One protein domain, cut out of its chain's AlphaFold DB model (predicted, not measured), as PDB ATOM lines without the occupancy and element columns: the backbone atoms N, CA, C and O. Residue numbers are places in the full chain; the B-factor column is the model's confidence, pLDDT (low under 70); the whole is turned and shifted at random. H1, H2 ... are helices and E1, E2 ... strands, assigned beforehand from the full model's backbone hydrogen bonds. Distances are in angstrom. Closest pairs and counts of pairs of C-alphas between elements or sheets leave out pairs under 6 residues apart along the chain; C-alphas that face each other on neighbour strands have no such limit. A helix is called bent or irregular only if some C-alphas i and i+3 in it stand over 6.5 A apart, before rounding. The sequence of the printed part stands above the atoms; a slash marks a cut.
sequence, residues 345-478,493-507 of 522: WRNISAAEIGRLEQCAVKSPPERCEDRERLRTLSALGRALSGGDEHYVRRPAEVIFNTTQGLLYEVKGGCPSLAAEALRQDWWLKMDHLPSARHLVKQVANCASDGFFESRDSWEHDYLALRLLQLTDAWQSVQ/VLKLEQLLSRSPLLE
ATOM      1  N   TRP A 345      -7.214 -38.629  51.057       95.06
ATOM      2  CA  TRP A 345      -6.748 -37.780  49.955       95.06
ATOM      3  C   TRP A 345      -5.691 -38.456  49.071       95.06
ATOM      4  O   TRP A 345      -4.785 -37.802  48.554       95.06
ATOM      5  N   ARG A 346      -5.789 -39.785  48.942       94.88
ATOM      6  CA  ARG A 346      -4.942 -40.604  48.074       94.88
ATOM      7  C   ARG A 346      -5.674 -40.976  46.797       94.88
ATOM      8  O   ARG A 346      -6.894 -41.130  46.810       94.88
ATOM      9  N   ASN A 347      -4.904 -41.214  45.739       94.38
ATOM     10  CA  ASN A 347      -5.402 -41.603  44.420       94.38
ATOM     11  C   ASN A 347      -6.428 -40.611  43.842       94.38
ATOM     12  O   ASN A 347      -7.438 -41.033  43.283       94.38
ATOM     13  N   ILE A 348      -6.174 -39.311  43.998       95.44
ATOM     14  CA  ILE A 348      -7.033 -38.254  43.453       95.44
ATOM     15  C   ILE A 348      -6.543 -37.918  42.048       95.44
ATOM     16  O   ILE A 348      -5.383 -37.549  41.877       95.44
ATOM     17  N   SER A 349      -7.401 -38.061  41.043       93.94
ATOM     18  CA  SER A 349      -7.053 -37.676  39.672       93.94
ATOM     19  C   SER A 349      -6.992 -36.156  39.511       93.94
ATOM     20  O   SER A 349      -7.691 -35.419  40.206       93.94
ATOM     21  N   ALA A 350      -6.193 -35.671  38.560       91.12
ATOM     22  CA  ALA A 350      -6.102 -34.246  38.244       91.12
ATOM     23  C   ALA A 350      -7.478 -33.627  37.934       91.12
ATOM     24  O   ALA A 350      -7.798 -32.544  38.418       91.12
ATOM     25  N   ALA A 351      -8.330 -34.358  37.208       88.94
ATOM     26  CA  ALA A 351      -9.692 -33.932  36.884       88.94
ATOM     27  C   ALA A 351     -10.615 -33.834  38.119       88.94
ATOM     28  O   ALA A 351     -11.574 -33.062  38.122       88.94
ATOM     29  N   GLU A 352     -10.347 -34.600  39.181       93.44
ATOM     30  CA  GLU A 352     -11.111 -34.530  40.431       93.44
ATOM     31  C   GLU A 352     -10.728 -33.322  41.291       93.44
ATOM     32  O   GLU A 352     -11.573 -32.863  42.058       93.44
ATOM     33  N   ILE A 353      -9.510 -32.778  41.160       93.62
ATOM     34  CA  ILE A 353      -9.043 -31.637  41.968       93.62
ATOM     35  C   ILE A 353      -9.954 -30.425  41.769       93.62
ATOM     36  O   ILE A 353     -10.497 -29.917  42.749       93.62
ATOM     37  N   GLY A 354     -10.224 -30.030  40.521       90.31
ATOM     38  CA  GLY A 354     -11.104 -28.887  40.245       90.31
ATOM     39  C   GLY A 354     -12.528 -29.095  40.775       90.31
ATOM     40  O   GLY A 354     -13.152 -28.175  41.300       90.31
ATOM     41  N   ARG A 355     -13.040 -30.334  40.733       92.75
ATOM     42  CA  ARG A 355     -14.344 -30.667  41.331       92.75
ATOM     43  C   ARG A 355     -14.314 -30.558  42.859       92.75
ATOM     44  O   ARG A 355     -15.292 -30.105  43.450       92.75
ATOM     45  N   LEU A 356     -13.224 -30.978  43.499       96.06
ATOM     46  CA  LEU A 356     -13.040 -30.866  44.947       96.06
ATOM     47  C   LEU A 356     -12.950 -29.401  45.386       96.06
ATOM     48  O   LEU A 356     -13.604 -29.041  46.360       96.06
ATOM     49  N   GLU A 357     -12.229 -28.552  44.651       94.25
ATOM     50  CA  GLU A 357     -12.170 -27.104  44.901       94.25
ATOM     51  C   GLU A 357     -13.561 -26.458  44.800       94.25
ATOM     52  O   GLU A 357     -14.017 -25.815  45.748       94.25
ATOM     53  N   GLN A 358     -14.296 -26.717  43.710       93.19
ATOM     54  CA  GLN A 358     -15.668 -26.219  43.530       93.19
ATOM     55  C   GLN A 358     -16.605 -26.691  44.650       93.19
ATOM     56  O   GLN A 358     -17.438 -25.932  45.157       93.19
ATOM     57  N   CYS A 359     -16.475 -27.952  45.063       96.31
ATOM     58  CA  CYS A 359     -17.271 -28.493  46.151       96.31
ATOM     59  C   CYS A 359     -16.882 -27.936  47.520       96.31
ATOM     60  O   CYS A 359     -17.760 -27.809  48.374       96.31
ATOM     61  N   ALA A 360     -15.625 -27.548  47.731       96.50
ATOM     62  CA  ALA A 360     -15.168 -26.968  48.987       96.50
ATOM     63  C   ALA A 360     -15.809 -25.598  49.271       96.50
ATOM     64  O   ALA A 360     -16.059 -25.282  50.432       96.50
ATOM     65  N   VAL A 361     -16.186 -24.834  48.237       95.12
ATOM     66  CA  VAL A 361     -16.966 -23.589  48.396       95.12
ATOM     67  C   VAL A 361     -18.331 -23.863  49.045       95.12
ATOM     68  O   VAL A 361     -18.778 -23.112  49.912       95.12
ATOM     69  N   LYS A 362     -19.000 -24.953  48.643       94.56
ATOM     70  CA  LYS A 362     -20.344 -25.329  49.127       94.56
ATOM     71  C   LYS A 362     -20.310 -26.197  50.388       94.56
ATOM     72  O   LYS A 362     -21.271 -26.229  51.156       94.56
ATOM     73  N   SER A 363     -19.261 -26.990  50.567       96.06
ATOM     74  CA  SER A 363     -19.129 -28.005  51.616       96.06
ATOM     75  C   SER A 363     -17.654 -28.129  52.017       96.06
ATOM     76  O   SER A 363     -16.986 -29.085  51.618       96.06
ATOM     77  N   PRO A 364     -17.122 -27.146  52.767       96.44
ATOM     78  CA  PRO A 364     -15.707 -27.105  53.117       96.44
ATOM     79  C   PRO A 364     -15.319 -28.284  54.022       96.44
ATOM     80  O   PRO A 364     -16.146 -28.725  54.828       96.44
ATOM     81  N   PRO A 365     -14.067 -28.783  53.955       96.44
ATOM     82  CA  PRO A 365     -13.611 -29.830  54.863       96.44
ATOM     83  C   PRO A 365     -13.738 -29.394  56.330       96.44
ATOM     84  O   PRO A 365     -13.373 -28.269  56.693       96.44
ATOM     85  N   GLU A 366     -14.238 -30.289  57.186       95.19
ATOM     86  CA  GLU A 366     -14.432 -29.988  58.610       95.19
ATOM     87  C   GLU A 366     -13.106 -29.933  59.382       95.19
ATOM     88  O   GLU A 366     -12.945 -29.084  60.259       95.19
ATOM     89  N   ARG A 367     -12.158 -30.823  59.061       96.62
ATOM     90  CA  ARG A 367     -10.866 -30.932  59.752       96.62
ATOM     91  C   ARG A 367      -9.818 -30.055  59.081       96.62
ATOM     92  O   ARG A 367      -9.752 -29.981  57.855       96.62
ATOM     93  N   CYS A 368      -8.941 -29.454  59.879       95.31
ATOM     94  CA  CYS A 368      -7.853 -28.621  59.358       95.31
ATOM     95  C   CYS A 368      -6.858 -29.407  58.495       95.31
ATOM     96  O   CYS A 368      -6.444 -28.913  57.451       95.31
ATOM     97  N   GLU A 369      -6.551 -30.651  58.867       96.06
ATOM     98  CA  GLU A 369      -5.679 -31.524  58.069       96.06
ATOM     99  C   GLU A 369      -6.251 -31.775  56.662       96.06
ATOM    100  O   GLU A 369      -5.524 -31.763  55.672       96.06
ATOM    101  N   ASP A 370      -7.570 -31.947  56.550       96.25
ATOM    102  CA  ASP A 370      -8.236 -32.155  55.264       96.25
ATOM    103  C   ASP A 370      -8.189 -30.888  54.386       96.25
ATOM    104  O   ASP A 370      -8.040 -30.987  53.169       96.25
ATOM    105  N   ARG A 371      -8.254 -29.693  54.992       96.00
ATOM    106  CA  ARG A 371      -8.084 -28.415  54.272       96.00
ATOM    107  C   ARG A 371      -6.670 -28.248  53.745       96.00
ATOM    108  O   ARG A 371      -6.495 -27.873  52.593       96.00
ATOM    109  N   GLU A 372      -5.670 -28.552  54.565       95.00
ATOM    110  CA  GLU A 372      -4.269 -28.487  54.154       95.00
ATOM    111  C   GLU A 372      -3.985 -29.452  52.999       95.00
ATOM    112  O   GLU A 372      -3.389 -29.062  51.998       95.00
ATOM    113  N   ARG A 373      -4.506 -30.682  53.068       95.31
ATOM    114  CA  ARG A 373      -4.390 -31.653  51.972       95.31
ATOM    115  C   ARG A 373      -5.064 -31.174  50.691       95.31
ATOM    116  O   ARG A 373      -4.491 -31.350  49.618       95.31
ATOM    117  N   LEU A 374      -6.238 -30.548  50.792       95.69
ATOM    118  CA  LEU A 374      -6.896 -29.939  49.640       95.69
ATOM    119  C   LEU A 374      -6.062 -28.790  49.057       95.69
ATOM    120  O   LEU A 374      -5.909 -28.737  47.840       95.69
ATOM    121  N   ARG A 375      -5.471 -27.916  49.884       94.75
ATOM    122  CA  ARG A 375      -4.568 -26.850  49.408       94.75
ATOM    123  C   ARG A 375      -3.351 -27.422  48.685       94.75
ATOM    124  O   ARG A 375      -3.010 -26.943  47.610       94.75
ATOM    125  N   THR A 376      -2.735 -28.470  49.228       93.88
ATOM    126  CA  THR A 376      -1.606 -29.155  48.585       93.88
ATOM    127  C   THR A 376      -2.010 -29.764  47.246       93.88
ATOM    128  O   THR A 376      -1.303 -29.584  46.260       93.88
ATOM    129  N   LEU A 377      -3.162 -30.440  47.169       93.94
ATOM    130  CA  LEU A 377      -3.684 -30.956  45.898       93.94
ATOM    131  C   LEU A 377      -3.968 -29.835  44.902       93.94
ATOM    132  O   LEU A 377      -3.633 -29.962  43.733       93.94
ATOM    133  N   SER A 378      -4.525 -28.725  45.369       92.69
ATOM    134  CA  SER A 378      -4.802 -27.551  44.544       92.69
ATOM    135  C   SER A 378      -3.506 -26.962  43.986       92.69
ATOM    136  O   SER A 378      -3.410 -26.747  42.783       92.69
ATOM    137  N   ALA A 379      -2.465 -26.809  44.816       92.06
ATOM    138  CA  ALA A 379      -1.128 -26.380  44.393       92.06
ATOM    139  C   ALA A 379      -0.524 -27.311  43.330       92.06
ATOM    140  O   ALA A 379       0.009 -26.843  42.325       92.06
ATOM    141  N   LEU A 380      -0.646 -28.630  43.523       92.19
ATOM    142  CA  LEU A 380      -0.216 -29.634  42.544       92.19
ATOM    143  C   LEU A 380      -1.007 -29.519  41.236       92.19
ATOM    144  O   LEU A 380      -0.415 -29.577  40.161       92.19
ATOM    145  N   GLY A 381      -2.320 -29.295  41.325       90.19
ATOM    146  CA  GLY A 381      -3.167 -28.955  40.188       90.19
ATOM    147  C   GLY A 381      -2.616 -27.747  39.437       90.19
ATOM    148  O   GLY A 381      -2.361 -27.851  38.242       90.19
ATOM    149  N   ARG A 382      -2.319 -26.643  40.135       88.56
ATOM    150  CA  ARG A 382      -1.766 -25.408  39.540       88.56
ATOM    151  C   ARG A 382      -0.416 -25.592  38.882       88.56
ATOM    152  O   ARG A 382      -0.186 -25.103  37.779       88.56
ATOM    153  N   ALA A 383       0.466 -26.344  39.528       89.12
ATOM    154  CA  ALA A 383       1.743 -26.706  38.937       89.12
ATOM    155  C   ALA A 383       1.558 -27.537  37.656       89.12
ATOM    156  O   ALA A 383       2.302 -27.337  36.698       89.12
ATOM    157  N   LEU A 384       0.542 -28.410  37.609       88.06
ATOM    158  CA  LEU A 384       0.179 -29.166  36.410       88.06
ATOM    159  C   LEU A 384      -0.238 -28.236  35.263       88.06
ATOM    160  O   LEU A 384       0.251 -28.416  34.150       88.06
ATOM    161  N   SER A 385      -1.117 -27.257  35.515       84.62
ATOM    162  CA  SER A 385      -1.656 -26.361  34.475       84.62
ATOM    163  C   SER A 385      -0.685 -25.280  34.000       84.62
ATOM    164  O   SER A 385      -0.968 -24.623  33.004       84.62
ATOM    165  N   GLY A 386       0.449 -25.092  34.679       83.44
ATOM    166  CA  GLY A 386       1.343 -23.964  34.418       83.44
ATOM    167  C   GLY A 386       0.854 -22.650  35.037       83.44
ATOM    168  O   GLY A 386       1.283 -21.587  34.604       83.44
ATOM    169  N   GLY A 387      -0.019 -22.715  36.046       79.75
ATOM    170  CA  GLY A 387      -0.568 -21.544  36.734       79.75
ATOM    171  C   GLY A 387      -1.873 -21.009  36.144       79.75
ATOM    172  O   GLY A 387      -2.466 -20.119  36.744       79.75
ATOM    173  N   ASP A 388      -2.348 -21.568  35.030       76.31
ATOM    174  CA  ASP A 388      -3.649 -21.214  34.464       76.31
ATOM    175  C   ASP A 388      -4.784 -21.727  35.368       76.31
ATOM    176  O   ASP A 388      -4.766 -22.879  35.818       76.31
ATOM    177  N   GLU A 389      -5.763 -20.868  35.657       64.19
ATOM    178  CA  GLU A 389      -6.912 -21.158  36.524       64.19
ATOM    179  C   GLU A 389      -7.911 -22.138  35.877       64.19
ATOM    180  O   GLU A 389      -8.735 -22.743  36.567       64.19
ATOM    181  N   HIS A 390      -7.813 -22.371  34.566       60.84
ATOM    182  CA  HIS A 390      -8.751 -23.208  33.815       60.84
ATOM    183  C   HIS A 390      -8.296 -24.681  33.755       60.84
ATOM    184  O   HIS A 390      -7.952 -25.219  32.705       60.84
ATOM    185  N   TYR A 391      -8.362 -25.389  34.890       58.78
ATOM    186  CA  TYR A 391      -7.967 -26.811  35.047       58.78
ATOM    187  C   TYR A 391      -8.779 -27.843  34.234       58.78
ATOM    188  O   TYR A 391      -8.532 -29.046  34.322       58.78
ATOM    189  N   VAL A 392      -9.777 -27.419  33.458       50.66
ATOM    190  CA  VAL A 392     -10.929 -28.263  33.084       50.66
ATOM    191  C   VAL A 392     -10.643 -29.264  31.947       50.66
ATOM    192  O   VAL A 392     -11.472 -30.131  31.680       50.66
ATOM    193  N   ARG A 393      -9.472 -29.235  31.294       56.91
ATOM    194  CA  ARG A 393      -9.207 -30.074  30.099       56.91
ATOM    195  C   ARG A 393      -7.930 -30.919  30.123       56.91
ATOM    196  O   ARG A 393      -7.434 -31.303  29.069       56.91
ATOM    197  N   ARG A 394      -7.388 -31.245  31.298       64.25
ATOM    198  CA  ARG A 394      -6.269 -32.206  31.398       64.25
ATOM    199  C   ARG A 394      -6.802 -33.649  31.440       64.25
ATOM    200  O   ARG A 394      -7.868 -33.877  32.017       64.25
ATOM    201  N   PRO A 395      -6.102 -34.627  30.838       60.72
ATOM    202  CA  PRO A 395      -6.572 -36.007  30.808       60.72
ATOM    203  C   PRO A 395      -6.674 -36.566  32.233       60.72
ATOM    204  O   PRO A 395      -5.804 -36.344  33.074       60.72
ATOM    205  N   ALA A 396      -7.741 -37.324  32.506       65.31
ATOM    206  CA  ALA A 396      -8.057 -37.946  33.804       65.31
ATOM    207  C   ALA A 396      -7.028 -39.002  34.278       65.31
ATOM    208  O   ALA A 396      -7.264 -39.760  35.219       65.31
ATOM    209  N   GLU A 397      -5.897 -39.068  33.594       87.12
ATOM    210  CA  GLU A 397      -4.874 -40.091  33.664       87.12
ATOM    211  C   GLU A 397      -3.794 -39.769  34.701       87.12
ATOM    212  O   GLU A 397      -3.187 -40.688  35.244       87.12
ATOM    213  N   VAL A 398      -3.596 -38.495  35.060       91.81
ATOM    214  CA  VAL A 398      -2.659 -38.105  36.126       91.81
ATOM    215  C   VAL A 398      -3.325 -38.251  37.492       91.81
ATOM    216  O   VAL A 398      -4.388 -37.683  37.741       91.81
ATOM    217  N   ILE A 399      -2.690 -38.996  38.394       94.12
ATOM    218  CA  ILE A 399      -3.184 -39.291  39.740       94.12
ATOM    219  C   ILE A 399      -2.171 -38.845  40.781       94.12
ATOM    220  O   ILE A 399      -1.005 -39.213  40.706       94.12
ATOM    221  N   PHE A 400      -2.641 -38.122  41.794       93.06
ATOM    222  CA  PHE A 400      -1.836 -37.596  42.889       93.06
ATOM    223  C   PHE A 400      -1.966 -38.415  44.175       93.06
ATOM    224  O   PHE A 400      -2.991 -39.060  44.434       93.06
ATOM    225  N   ASN A 401      -0.920 -38.344  45.007       88.38
ATOM    226  CA  ASN A 401      -0.819 -39.019  46.304       88.38
ATOM    227  C   ASN A 401      -1.164 -40.507  46.203       88.38
ATOM    228  O   ASN A 401      -2.115 -41.003  46.814       88.38
ATOM    229  N   THR A 402      -0.411 -41.229  45.385       85.62
ATOM    230  CA  THR A 402      -0.693 -42.639  45.123       85.62
ATOM    231  C   THR A 402      -0.520 -43.492  46.380       85.62
ATOM    232  O   THR A 402       0.245 -43.174  47.297       85.62
ATOM    233  N   THR A 403      -1.176 -44.651  46.423       84.06
ATOM    234  CA  THR A 403      -0.962 -45.632  47.504       84.06
ATOM    235  C   THR A 403       0.463 -46.178  47.563       84.06
ATOM    236  O   THR A 403       0.856 -46.703  48.601       84.06
ATOM    237  N   GLN A 404       1.229 -46.036  46.479       85.50
ATOM    238  CA  GLN A 404       2.628 -46.454  46.385       85.50
ATOM    239  C   GLN A 404       3.602 -45.427  46.988       85.50
ATOM    240  O   GLN A 404       4.807 -45.654  46.988       85.50
ATOM    241  N   GLY A 405       3.098 -44.299  47.504       90.38
ATOM    242  CA  GLY A 405       3.931 -43.223  48.042       90.38
ATOM    243  C   GLY A 405       4.545 -42.323  46.967       90.38
ATOM    244  O   GLY A 405       5.389 -41.494  47.287       90.38
ATOM    245  N   LEU A 406       4.127 -42.460  45.704       92.75
ATOM    246  CA  LEU A 406       4.473 -41.506  44.654       92.75
ATOM    247  C   LEU A 406       3.588 -40.265  44.778       92.75
ATOM    248  O   LEU A 406       2.372 -40.387  44.966       92.75
ATOM    249  N   LEU A 407       4.195 -39.089  44.607       93.06
ATOM    250  CA  LEU A 407       3.482 -37.814  44.545       93.06
ATOM    251  C   LEU A 407       2.494 -37.783  43.374       93.06
ATOM    252  O   LEU A 407       1.387 -37.277  43.529       93.06
ATOM    253  N   TYR A 408       2.887 -38.357  42.234       94.44
ATOM    254  CA  TYR A 408       2.071 -38.459  41.033       94.44
ATOM    255  C   TYR A 408       2.371 -39.761  40.283       94.44
ATOM    256  O   TYR A 408       3.474 -40.300  40.376       94.44
ATOM    257  N   GLU A 409       1.390 -40.240  39.530       95.25
ATOM    258  CA  GLU A 409       1.481 -41.367  38.602       95.25
ATOM    259  C   GLU A 409       0.607 -41.058  37.388       95.25
ATOM    260  O   GLU A 409      -0.496 -40.532  37.532       95.25
ATOM    261  N   VAL A 410       1.100 -41.382  36.195       94.25
ATOM    262  CA  VAL A 410       0.328 -41.273  34.955       94.25
ATOM    263  C   VAL A 410      -0.206 -42.664  34.628       94.25
ATOM    264  O   VAL A 410       0.560 -43.596  34.390       94.25
ATOM    265  N   LYS A 411      -1.526 -42.824  34.655       92.69
ATOM    266  CA  LYS A 411      -2.212 -44.035  34.201       92.69
ATOM    267  C   LYS A 411      -2.475 -43.974  32.702       92.69
ATOM    268  O   LYS A 411      -2.493 -42.910  32.105       92.69
ATOM    269  N   GLY A 412      -2.723 -45.130  32.103       91.00
ATOM    270  CA  GLY A 412      -3.034 -45.244  30.680       91.00
ATOM    271  C   GLY A 412      -2.009 -46.089  29.937       91.00
ATOM    272  O   GLY A 412      -1.147 -46.731  30.539       91.00
ATOM    273  N   GLY A 413      -2.157 -46.139  28.616       92.44
ATOM    274  CA  GLY A 413      -1.223 -46.846  27.744       92.44
ATOM    275  C   GLY A 413       0.000 -45.999  27.393       92.44
ATOM    276  O   GLY A 413       0.123 -44.838  27.782       92.44
ATOM    277  N   CYS A 414       0.877 -46.559  26.562       93.06
ATOM    278  CA  CYS A 414       2.035 -45.844  26.024       93.06
ATOM    279  C   CYS A 414       1.727 -44.493  25.350       93.06
ATOM    280  O   CYS A 414       2.524 -43.577  25.541       93.06
ATOM    281  N   PRO A 415       0.593 -44.298  24.638       89.56
ATOM    282  CA  PRO A 415       0.242 -42.981  24.106       89.56
ATOM    283  C   PRO A 415       0.103 -41.905  25.188       89.56
ATOM    284  O   PRO A 415       0.652 -40.819  25.033       89.56
ATOM    285  N   SER A 416      -0.593 -42.223  26.279       88.88
ATOM    286  CA  SER A 416      -0.834 -41.330  27.415       88.88
ATOM    287  C   SER A 416       0.460 -40.990  28.146       88.88
ATOM    288  O   SER A 416       0.778 -39.823  28.361       88.88
ATOM    289  N   LEU A 417       1.259 -42.020  28.448       92.06
ATOM    290  CA  LEU A 417       2.567 -41.869  29.086       92.06
ATOM    291  C   LEU A 417       3.501 -40.990  28.251       92.06
ATOM    292  O   LEU A 417       4.153 -40.099  28.789       92.06
ATOM    293  N   ALA A 418       3.550 -41.220  26.938       89.62
ATOM    294  CA  ALA A 418       4.353 -40.423  26.022       89.62
ATOM    295  C   ALA A 418       3.860 -38.975  25.930       89.62
ATOM    296  O   ALA A 418       4.673 -38.056  25.964       89.62
ATOM    297  N   ALA A 419       2.545 -38.760  25.835       86.56
ATOM    298  CA  ALA A 419       1.971 -37.422  25.763       86.56
ATOM    299  C   ALA A 419       2.309 -36.600  27.015       86.56
ATOM    300  O   ALA A 419       2.779 -35.471  26.887       86.56
ATOM    301  N   GLU A 420       2.147 -37.179  28.205       88.88
ATOM    302  CA  GLU A 420       2.459 -36.497  29.465       88.88
ATOM    303  C   GLU A 420       3.962 -36.303  29.679       88.88
ATOM    304  O   GLU A 420       4.380 -35.257  30.166       88.88
ATOM    305  N   ALA A 421       4.797 -37.277  29.306       90.00
ATOM    306  CA  ALA A 421       6.236 -37.181  29.537       90.00
ATOM    307  C   ALA A 421       6.969 -36.286  28.527       90.00
ATOM    308  O   ALA A 421       7.952 -35.649  28.899       90.00
ATOM    309  N   LEU A 422       6.538 -36.273  27.259       86.50
ATOM    310  CA  LEU A 422       7.280 -35.631  26.168       86.50
ATOM    311  C   LEU A 422       6.754 -34.243  25.807       86.50
ATOM    312  O   LEU A 422       7.552 -33.373  25.474       86.50
ATOM    313  N   ARG A 423       5.435 -34.025  25.869       78.19
ATOM    314  CA  ARG A 423       4.829 -32.746  25.451       78.19
ATOM    315  C   ARG A 423       4.655 -31.763  26.588       78.19
ATOM    316  O   ARG A 423       4.395 -30.589  26.348       78.19
ATOM    317  N   GLN A 424       4.727 -32.251  27.819       80.75
ATOM    318  CA  GLN A 424       4.466 -31.453  28.998       80.75
ATOM    319  C   GLN A 424       5.675 -31.494  29.931       80.75
ATOM    320  O   GLN A 424       6.243 -32.551  30.195       80.75
ATOM    321  N   ASP A 425       6.051 -30.333  30.460       87.19
ATOM    322  CA  ASP A 425       7.198 -30.180  31.358       87.19
ATOM    323  C   ASP A 425       6.793 -30.081  32.841       87.19
ATOM    324  O   ASP A 425       7.644 -29.916  33.717       87.19
ATOM    325  N   TRP A 426       5.497 -30.210  33.156       89.94
ATOM    326  CA  TRP A 426       4.981 -30.037  34.518       89.94
ATOM    327  C   TRP A 426       5.636 -30.995  35.518       89.94
ATOM    328  O   TRP A 426       5.915 -30.615  36.651       89.94
ATOM    329  N   TRP A 427       5.912 -32.234  35.112       92.56
ATOM    330  CA  TRP A 427       6.415 -33.283  36.000       92.56
ATOM    331  C   TRP A 427       7.880 -33.057  36.390       92.56
ATOM    332  O   TRP A 427       8.290 -33.473  37.479       92.56
ATOM    333  N   LEU A 428       8.639 -32.342  35.548       93.06
ATOM    334  CA  LEU A 428       9.981 -31.842  35.859       93.06
ATOM    335  C   LEU A 428       9.928 -30.729  36.906       93.06
ATOM    336  O   LEU A 428      10.821 -30.646  37.741       93.06
ATOM    337  N   LYS A 429       8.862 -29.920  36.888       91.25
ATOM    338  CA  LYS A 429       8.628 -28.792  37.805       91.25
ATOM    339  C   LYS A 429       8.079 -29.207  39.181       91.25
ATOM    340  O   LYS A 429       7.905 -28.363  40.062       91.25
ATOM    341  N   MET A 430       7.770 -30.492  39.371       89.44
ATOM    342  CA  MET A 430       7.231 -31.032  40.628       89.44
ATOM    343  C   MET A 430       8.304 -31.360  41.674       89.44
ATOM    344  O   MET A 430       7.948 -31.651  42.813       89.44
ATOM    345  N   ASP A 431       9.586 -31.373  41.292       92.56
ATOM    346  CA  ASP A 431      10.725 -31.688  42.172       92.56
ATOM    347  C   ASP A 431      10.551 -32.970  43.020       92.56
ATOM    348  O   ASP A 431      10.909 -33.049  44.193       92.56
ATOM    349  N   HIS A 432       9.951 -34.012  42.430       95.06
ATOM    350  CA  HIS A 432       9.726 -35.289  43.112       95.06
ATOM    351  C   HIS A 432      10.376 -36.450  42.360       95.06
ATOM    352  O   HIS A 432       9.743 -37.150  41.559       95.06
ATOM    353  N   LEU A 433      11.659 -36.674  42.660       95.94
ATOM    354  CA  LEU A 433      12.510 -37.659  41.989       95.94
ATOM    355  C   LEU A 433      11.914 -39.078  41.904       95.94
ATOM    356  O   LEU A 433      12.005 -39.671  40.828       95.94
ATOM    357  N   PRO A 434      11.278 -39.652  42.950       96.94
ATOM    358  CA  PRO A 434      10.689 -40.988  42.840       96.94
ATOM    359  C   PRO A 434       9.590 -41.088  41.774       96.94
ATOM    360  O   PRO A 434       9.565 -42.063  41.024       96.94
ATOM    361  N   SER A 435       8.722 -40.075  41.672       95.62
ATOM    362  CA  SER A 435       7.643 -40.048  40.670       95.62
ATOM    363  C   SER A 435       8.198 -39.830  39.269       95.62
ATOM    364  O   SER A 435       7.845 -40.563  38.351       95.62
ATOM    365  N   ALA A 436       9.127 -38.881  39.123       96.31
ATOM    366  CA  ALA A 436       9.780 -38.594  37.849       96.31
ATOM    367  C   ALA A 436      10.500 -39.838  37.315       96.31
ATOM    368  O   ALA A 436      10.324 -40.242  36.168       96.31
ATOM    369  N   ARG A 437      11.256 -40.518  38.184       96.94
ATOM    370  CA  ARG A 437      11.937 -41.767  37.845       96.94
ATOM    371  C   ARG A 437      10.946 -42.868  37.472       96.94
ATOM    372  O   ARG A 437      11.246 -43.648  36.574       96.94
ATOM    373  N   HIS A 438       9.802 -42.958  38.147       96.25
ATOM    374  CA  HIS A 438       8.761 -43.926  37.803       96.25
ATOM    375  C   HIS A 438       8.193 -43.670  36.400       96.25
ATOM    376  O   HIS A 438       8.194 -44.587  35.581       96.25
ATOM    377  N   LEU A 439       7.819 -42.423  36.096       95.62
ATOM    378  CA  LEU A 439       7.301 -42.021  34.786       95.62
ATOM    379  C   LEU A 439       8.310 -42.303  33.665       95.62
ATOM    380  O   LEU A 439       7.985 -42.988  32.697       95.62
ATOM    381  N   VAL A 440       9.563 -41.862  33.825       95.75
ATOM    382  CA  VAL A 440      10.623 -42.091  32.826       95.75
ATOM    383  C   VAL A 440      10.833 -43.584  32.569       95.75
ATOM    384  O   VAL A 440      10.998 -43.993  31.421       95.75
ATOM    385  N   LYS A 441      10.762 -44.426  33.608       96.00
ATOM    386  CA  LYS A 441      10.859 -45.881  33.444       96.00
ATOM    387  C   LYS A 441       9.690 -46.471  32.657       96.00
ATOM    388  O   LYS A 441       9.902 -47.365  31.843       96.00
ATOM    389  N   GLN A 442       8.468 -45.993  32.887       95.50
ATOM    390  CA  GLN A 442       7.293 -46.438  32.133       95.50
ATOM    391  C   GLN A 442       7.407 -46.062  30.649       95.50
ATOM    392  O   GLN A 442       7.154 -46.900  29.787       95.50
ATOM    393  N   VAL A 443       7.865 -44.844  30.348       94.19
ATOM    394  CA  VAL A 443       8.107 -44.391  28.968       94.19
ATOM    395  C   VAL A 443       9.228 -45.199  28.307       94.19
ATOM    396  O   VAL A 443       9.099 -45.588  27.148       94.19
ATOM    397  N   ALA A 444      10.293 -45.521  29.045       93.62
ATOM    398  CA  ALA A 444      11.375 -46.370  28.551       93.62
ATOM    399  C   ALA A 444      10.896 -47.792  28.207       93.62
ATOM    400  O   ALA A 444      11.271 -48.316  27.160       93.62
ATOM    401  N   ASN A 445      10.018 -48.387  29.026       93.94
ATOM    402  CA  ASN A 445       9.387 -49.676  28.708       93.94
ATOM    403  C   ASN A 445       8.562 -49.586  27.411       93.94
ATOM    404  O   ASN A 445       8.709 -50.416  26.518       93.94
ATOM    405  N   CYS A 446       7.760 -48.529  27.260       92.62
ATOM    406  CA  CYS A 446       7.004 -48.286  26.031       92.62
ATOM    407  C   CYS A 446       7.905 -48.163  24.797       92.62
ATOM    408  O   CYS A 446       7.563 -48.656  23.723       92.62
ATOM    409  N   ALA A 447       9.071 -47.532  24.946       90.31
ATOM    410  CA  ALA A 447      10.053 -47.456  23.875       90.31
ATOM    411  C   ALA A 447      10.642 -48.822  23.522       90.31
ATOM    412  O   ALA A 447      10.762 -49.129  22.339       90.31
ATOM    413  N   SER A 448      10.968 -49.652  24.520       88.56
ATOM    414  CA  SER A 448      11.472 -51.007  24.268       88.56
ATOM    415  C   SER A 448      10.446 -51.920  23.597       88.56
ATOM    416  O   SER A 448      10.836 -52.845  22.892       88.56
ATOM    417  N   ASP A 449       9.155 -51.624  23.759       88.50
ATOM    418  CA  ASP A 449       8.061 -52.331  23.088       88.50
ATOM    419  C   ASP A 449       7.828 -51.843  21.638       88.50
ATOM    420  O   ASP A 449       6.867 -52.256  20.989       88.50
ATOM    421  N   GLY A 450       8.683 -50.955  21.110       87.19
ATOM    422  CA  GLY A 450       8.617 -50.456  19.729       87.19
ATOM    423  C   GLY A 450       7.563 -49.368  19.491       87.19
ATOM    424  O   GLY A 450       7.288 -49.009  18.345       87.19
ATOM    425  N   PHE A 451       6.967 -48.802  20.548       86.06
ATOM    426  CA  PHE A 451       5.870 -47.835  20.418       86.06
ATOM    427  C   PHE A 451       6.253 -46.582  19.606       86.06
ATOM    428  O   PHE A 451       5.445 -46.086  18.818       86.06
ATOM    429  N   PHE A 452       7.483 -46.083  19.763       81.75
ATOM    430  CA  PHE A 452       7.941 -44.842  19.121       81.75
ATOM    431  C   PHE A 452       8.446 -45.015  17.683       81.75
ATOM    432  O   PHE A 452       8.582 -44.020  16.982       81.75
ATOM    433  N   GLU A 453       8.694 -46.242  17.220       76.19
ATOM    434  CA  GLU A 453       9.214 -46.497  15.864       76.19
ATOM    435  C   GLU A 453       8.116 -46.448  14.788       76.19
ATOM    436  O   GLU A 453       8.402 -46.260  13.612       76.19
ATOM    437  N   SER A 454       6.850 -46.604  15.186       63.03
ATOM    438  CA  SER A 454       5.716 -46.778  14.266       63.03
ATOM    439  C   SER A 454       4.924 -45.503  13.954       63.03
ATOM    440  O   SER A 454       3.936 -45.566  13.221       63.03
ATOM    441  N   ARG A 455       5.290 -44.351  14.531       62.22
ATOM    442  CA  ARG A 455       4.483 -43.124  14.451       62.22
ATOM    443  C   ARG A 455       5.291 -41.905  14.014       62.22
ATOM    444  O   ARG A 455       5.985 -41.303  14.828       62.22
ATOM    445  N   ASP A 456       5.028 -41.452  12.790       60.50
ATOM    446  CA  ASP A 456       5.518 -40.183  12.221       60.50
ATOM    447  C   ASP A 456       5.095 -38.942  13.045       60.50
ATOM    448  O   ASP A 456       5.668 -37.864  12.932       60.50
ATOM    449  N   SER A 457       4.107 -39.069  13.939       60.34
ATOM    450  CA  SER A 457       3.545 -37.952  14.712       60.34
ATOM    451  C   SER A 457       4.439 -37.394  15.832       60.34
ATOM    452  O   SER A 457       4.023 -36.450  16.500       60.34
ATOM    453  N   TRP A 458       5.607 -37.989  16.105       66.38
ATOM    454  CA  TRP A 458       6.490 -37.593  17.217       66.38
ATOM    455  C   TRP A 458       7.733 -36.806  16.782       66.38
ATOM    456  O   TRP A 458       8.593 -36.535  17.618       66.38
ATOM    457  N   GLU A 459       7.840 -36.404  15.509       64.31
ATOM    458  CA  GLU A 459       9.006 -35.662  14.997       64.31
ATOM    459  C   GLU A 459       9.336 -34.402  15.818       64.31
ATOM    460  O   GLU A 459      10.506 -34.101  16.050       64.31
ATOM    461  N   HIS A 460       8.317 -33.709  16.333       64.38
ATOM    462  CA  HIS A 460       8.481 -32.493  17.138       64.38
ATOM    463  C   HIS A 460       8.943 -32.772  18.581       64.38
ATOM    464  O   HIS A 460       9.582 -31.925  19.200       64.38
ATOM    465  N   ASP A 461       8.689 -33.979  19.093       79.31
ATOM    466  CA  ASP A 461       8.954 -34.377  20.485       79.31
ATOM    467  C   ASP A 461      10.274 -35.172  20.622       79.31
ATOM    468  O   ASP A 461      10.647 -35.655  21.697       79.31
ATOM    469  N   TYR A 462      11.018 -35.304  19.521       79.31
ATOM    470  CA  TYR A 462      12.207 -36.146  19.418       79.31
ATOM    471  C   TYR A 462      13.365 -35.696  20.324       79.31
ATOM    472  O   TYR A 462      14.113 -36.526  20.845       79.31
ATOM    473  N   LEU A 463      13.501 -34.388  20.565       81.06
ATOM    474  CA  LEU A 463      14.526 -33.848  21.464       81.06
ATOM    475  C   LEU A 463      14.265 -34.222  22.926       81.06
ATOM    476  O   LEU A 463      15.196 -34.638  23.614       81.06
ATOM    477  N   ALA A 464      13.012 -34.130  23.384       86.75
ATOM    478  CA  ALA A 464      12.634 -34.520  24.741       86.75
ATOM    479  C   ALA A 464      12.891 -36.015  24.962       86.75
ATOM    480  O   ALA A 464      13.511 -36.406  25.949       86.75
ATOM    481  N   LEU A 465      12.510 -36.849  23.990       88.44
ATOM    482  CA  LEU A 465      12.762 -38.286  24.042       88.44
ATOM    483  C   LEU A 465      14.265 -38.601  24.102       88.44
ATOM    484  O   LEU A 465      14.689 -39.388  24.950       88.44
ATOM    485  N   ARG A 466      15.085 -37.956  23.259       88.19
ATOM    486  CA  ARG A 466      16.551 -38.096  23.304       88.19
ATOM    487  C   ARG A 466      17.131 -37.667  24.648       88.19
ATOM    488  O   ARG A 466      18.000 -38.354  25.173       88.19
ATOM    489  N   LEU A 467      16.653 -36.563  25.220       89.19
ATOM    490  CA  LEU A 467      17.095 -36.106  26.536       89.19
ATOM    491  C   LEU A 467      16.788 -37.159  27.610       89.19
ATOM    492  O   LEU A 467      17.672 -37.510  28.389       89.19
ATOM    493  N   LEU A 468      15.569 -37.712  27.617       91.75
ATOM    494  CA  LEU A 468      15.180 -38.760  28.564       91.75
ATOM    495  C   LEU A 468      16.031 -40.022  28.403       91.75
ATOM    496  O   LEU A 468      16.450 -40.586  29.414       91.75
ATOM    497  N   GLN A 469      16.360 -40.422  27.171       91.44
ATOM    498  CA  GLN A 469      17.248 -41.556  26.886       91.44
ATOM    499  C   GLN A 469      18.647 -41.406  27.501       91.44
ATOM    500  O   GLN A 469      19.278 -42.410  27.835       91.44
ATOM    501  N   LEU A 470      19.131 -40.177  27.699       91.62
ATOM    502  CA  LEU A 470      20.433 -39.905  28.318       91.62
ATOM    503  C   LEU A 470      20.408 -39.960  29.856       91.62
ATOM    504  O   LEU A 470      21.467 -39.887  30.485       91.62
ATOM    505  N   THR A 471      19.227 -40.099  30.468       94.44
ATOM    506  CA  THR A 471      19.078 -40.107  31.931       94.44
ATOM    507  C   THR A 471      19.398 -41.464  32.562       94.44
ATOM    508  O   THR A 471      19.121 -42.528  32.001       94.44
ATOM    509  N   ASP A 472      19.903 -41.445  33.797       94.31
ATOM    510  CA  ASP A 472      20.111 -42.644  34.623       94.31
ATOM    511  C   ASP A 472      18.825 -43.470  34.833       94.31
ATOM    512  O   ASP A 472      18.866 -44.703  34.875       94.31
ATOM    513  N   ALA A 473      17.673 -42.802  34.930       94.56
ATOM    514  CA  ALA A 473      16.374 -43.451  35.072       94.56
ATOM    515  C   ALA A 473      16.010 -44.295  33.843       94.56
ATOM    516  O   ALA A 473      15.608 -45.450  34.009       94.56
ATOM    517  N   TRP A 474      16.198 -43.761  32.635       93.94
ATOM    518  CA  TRP A 474      15.931 -44.485  31.391       93.94
ATOM    519  C   TRP A 474      16.880 -45.667  31.211       93.94
ATOM    520  O   TRP A 474      16.447 -46.791  30.962       93.94
ATOM    521  N   GLN A 475      18.179 -45.440  31.420       91.75
ATOM    522  CA  GLN A 475      19.210 -46.469  31.262       91.75
ATOM    523  C   GLN A 475      19.025 -47.656  32.219       91.75
ATOM    524  O   GLN A 475      19.460 -48.766  31.926       91.75
ATOM    525  N   SER A 476      18.328 -47.464  33.343       91.62
ATOM    526  CA  SER A 476      18.020 -48.553  34.277       91.62
ATOM    527  C   SER A 476      16.986 -49.569  33.763       91.62
ATOM    528  O   SER A 476      16.795 -50.605  34.399       91.62
ATOM    529  N   VAL A 477      16.332 -49.299  32.628       90.56
ATOM    530  CA  VAL A 477      15.273 -50.138  32.036       90.56
ATOM    531  C   VAL A 477      15.812 -51.121  30.984       90.56
ATOM    532  O   VAL A 477      15.029 -51.706  30.252       90.56
ATOM    533  N   GLN A 478      17.136 -51.342  30.909       70.06
ATOM    534  CA  GLN A 478      17.788 -52.113  29.833       70.06
ATOM    535  C   GLN A 478      16.964 -53.308  29.307       70.06
ATOM    536  O   GLN A 478      16.543 -54.164  30.098       70.06
ATOM    537  N   VAL A 493      24.845 -39.940  30.853       77.94
ATOM    538  CA  VAL A 493      25.471 -38.620  30.728       77.94
ATOM    539  C   VAL A 493      24.791 -37.624  31.669       77.94
ATOM    540  O   VAL A 493      25.404 -36.641  32.077       77.94
ATOM    541  N   LEU A 494      23.545 -37.904  32.061       91.62
ATOM    542  CA  LEU A 494      22.714 -36.999  32.837       91.62
ATOM    543  C   LEU A 494      22.029 -37.716  34.006       91.62
ATOM    544  O   LEU A 494      21.457 -38.800  33.854       91.62
ATOM    545  N   LYS A 495      22.048 -37.101  35.190       95.44
ATOM    546  CA  LYS A 495      21.219 -37.551  36.315       95.44
ATOM    547  C   LYS A 495      19.833 -36.936  36.170       95.44
ATOM    548  O   LYS A 495      19.733 -35.726  36.002       95.44
ATOM    549  N   LEU A 496      18.765 -37.730  36.280       95.06
ATOM    550  CA  LEU A 496      17.393 -37.213  36.176       95.06
ATOM    551  C   LEU A 496      17.125 -36.082  37.182       95.06
ATOM    552  O   LEU A 496      16.408 -35.142  36.868       95.06
ATOM    553  N   GLU A 497      17.741 -36.145  38.363       96.38
ATOM    554  CA  GLU A 497      17.637 -35.104  39.392       96.38
ATOM    555  C   GLU A 497      18.121 -33.723  38.923       96.38
ATOM    556  O   GLU A 497      17.595 -32.720  39.381       96.38
ATOM    557  N   GLN A 498      19.058 -33.656  37.968       95.19
ATOM    558  CA  GLN A 498      19.566 -32.395  37.412       95.19
ATOM    559  C   GLN A 498      18.572 -31.720  36.460       95.19
ATOM    560  O   GLN A 498      18.734 -30.546  36.145       95.19
ATOM    561  N   LEU A 499      17.569 -32.460  35.977       93.12
ATOM    562  CA  LEU A 499      16.493 -31.925  35.144       93.12
ATOM    563  C   LEU A 499      15.299 -31.440  35.966       93.12
ATOM    564  O   LEU A 499      14.433 -30.746  35.434       93.12
ATOM    565  N   LEU A 500      15.221 -31.833  37.239       94.69
ATOM    566  CA  LEU A 500      14.128 -31.427  38.103       94.69
ATOM    567  C   LEU A 500      14.327 -29.983  38.546       94.69
ATOM    568  O   LEU A 500      15.422 -29.544  38.884       94.69
ATOM    569  N   SER A 501      13.225 -29.251  38.548       93.12
ATOM    570  CA  SER A 501      13.127 -27.915  39.115       93.12
ATOM    571  C   SER A 501      11.895 -27.872  40.002       93.12
ATOM    572  O   SER A 501      10.954 -28.642  39.815       93.12
ATOM    573  N   ARG A 502      11.884 -26.979  40.987       91.31
ATOM    574  CA  ARG A 502      10.711 -26.787  41.835       91.31
ATOM    575  C   ARG A 502       9.932 -25.575  41.359       91.31
ATOM    576  O   ARG A 502      10.465 -24.472  41.306       91.31
ATOM    577  N   SER A 503       8.666 -25.782  41.005       88.56
ATOM    578  CA  SER A 503       7.763 -24.683  40.674       88.56
ATOM    579  C   SER A 503       7.534 -23.794  41.903       88.56
ATOM    580  O   SER A 503       7.214 -24.329  42.970       88.56
ATOM    581  N   PRO A 504       7.579 -22.454  41.766       87.75
ATOM    582  CA  PRO A 504       7.244 -21.538  42.860       87.75
ATOM    583  C   PRO A 504       5.791 -21.714  43.341       87.75
ATOM    584  O   PRO A 504       5.474 -21.461  44.503       87.75
ATOM    585  N   LEU A 505       4.908 -22.240  42.479       84.94
ATOM    586  CA  LEU A 505       3.519 -22.569  42.826       84.94
ATOM    587  C   LEU A 505       3.406 -23.682  43.881       84.94
ATOM    588  O   LEU A 505       2.360 -23.831  44.502       84.94
ATOM    589  N   LEU A 506       4.466 -24.471  44.086       88.06
ATOM    590  CA  LEU A 506       4.526 -25.525  45.106       88.06
ATOM    591  C   LEU A 506       5.174 -25.055  46.412       88.06
ATOM    592  O   LEU A 506       5.227 -25.818  47.380       88.06
ATOM    593  N   GLU A 507       5.718 -23.840  46.447       88.62
ATOM    594  CA  GLU A 507       6.292 -23.250  47.661       88.62
ATOM    595  C   GLU A 507       5.223 -22.559  48.500       88.62
ATOM    596  O   GLU A 507       5.267 -22.599  49.728       88.62
TER     597      GLU A 507
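What this domain is: This is residues 345 to 478 and 493 to 507 of the 522 residues of an uncharacterized protein of Kinneretia asaccharophila (UniProt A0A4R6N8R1). A small two-strand hairpin, E1 and E2, sits in the middle of an elongated body, between the pair H1 and H2 at one end and a crossed cluster of H3, H4, H5, H6 and H7 at the other. The tail after H7 runs back toward H2. The 149 printed residues run H1 H2 E1 E2 H3 H4 H5 H6 H7, mostly helix, the sheet antiparallel; the whole is compact, with a radius of gyration of the C-alphas of 16.2 A and spans of 50 by 28 by 26 A.

Where its parts are: Find E1 at residues 398 to 400, from C-alpha 398 at (-2.659, -38.105, 36.126), and E2 at 408 to 410. Before them look for H1, 350 to 362, 20.0 A, and H2, 368 to 385, 25.7 A. Beyond come H3, residues 414 to 422; H4, residues 433 to 448, 22.2 A; irregular H5, residues 456 to 469, with C-alphas 457 and 460 7.7 A apart; H6, residues 472 to 475; and H7, residues 496 to 499, ending with C-alpha 499 at (16.493, -31.925, 35.144).

How they stand to each other: In the hairpin, N 399 and O 409 are 2.8 A apart. H1 touches H2 at a steep tilt of 46 degrees, closest C-alphas Ala 350 and Gly 381, 6.4 A. The hub H4 touches H3 (Cys 446 and Cys 414, 5.5 A), H6 (Arg 437 and Ala 473, 5.5 A) and H7 (Leu 433 and Glu 497, 6.3 A). H5 only just touches H3, with 3 pairs of C-alphas within 8 A, the closest Ala 464 and Leu 422, 5.7 A. H1 and H4 are apart. Every O i to N i+4 pair is within hydrogen-bond range in H2, H3 and H4, against 6 of 9 in H1 and 6 of 10 in H5; H6 and H7 are too short for one.

The domain as a whole: C-alphas 366 and 453, the farthest apart, are 51.6 A from each other. Residues 479 to 492 are not printed, a gap of 15.6 A between C-alphas 478 and 493. The link H2 to E1 is long; pLDDT is under 70 at 389 to 396 and 454 to 460.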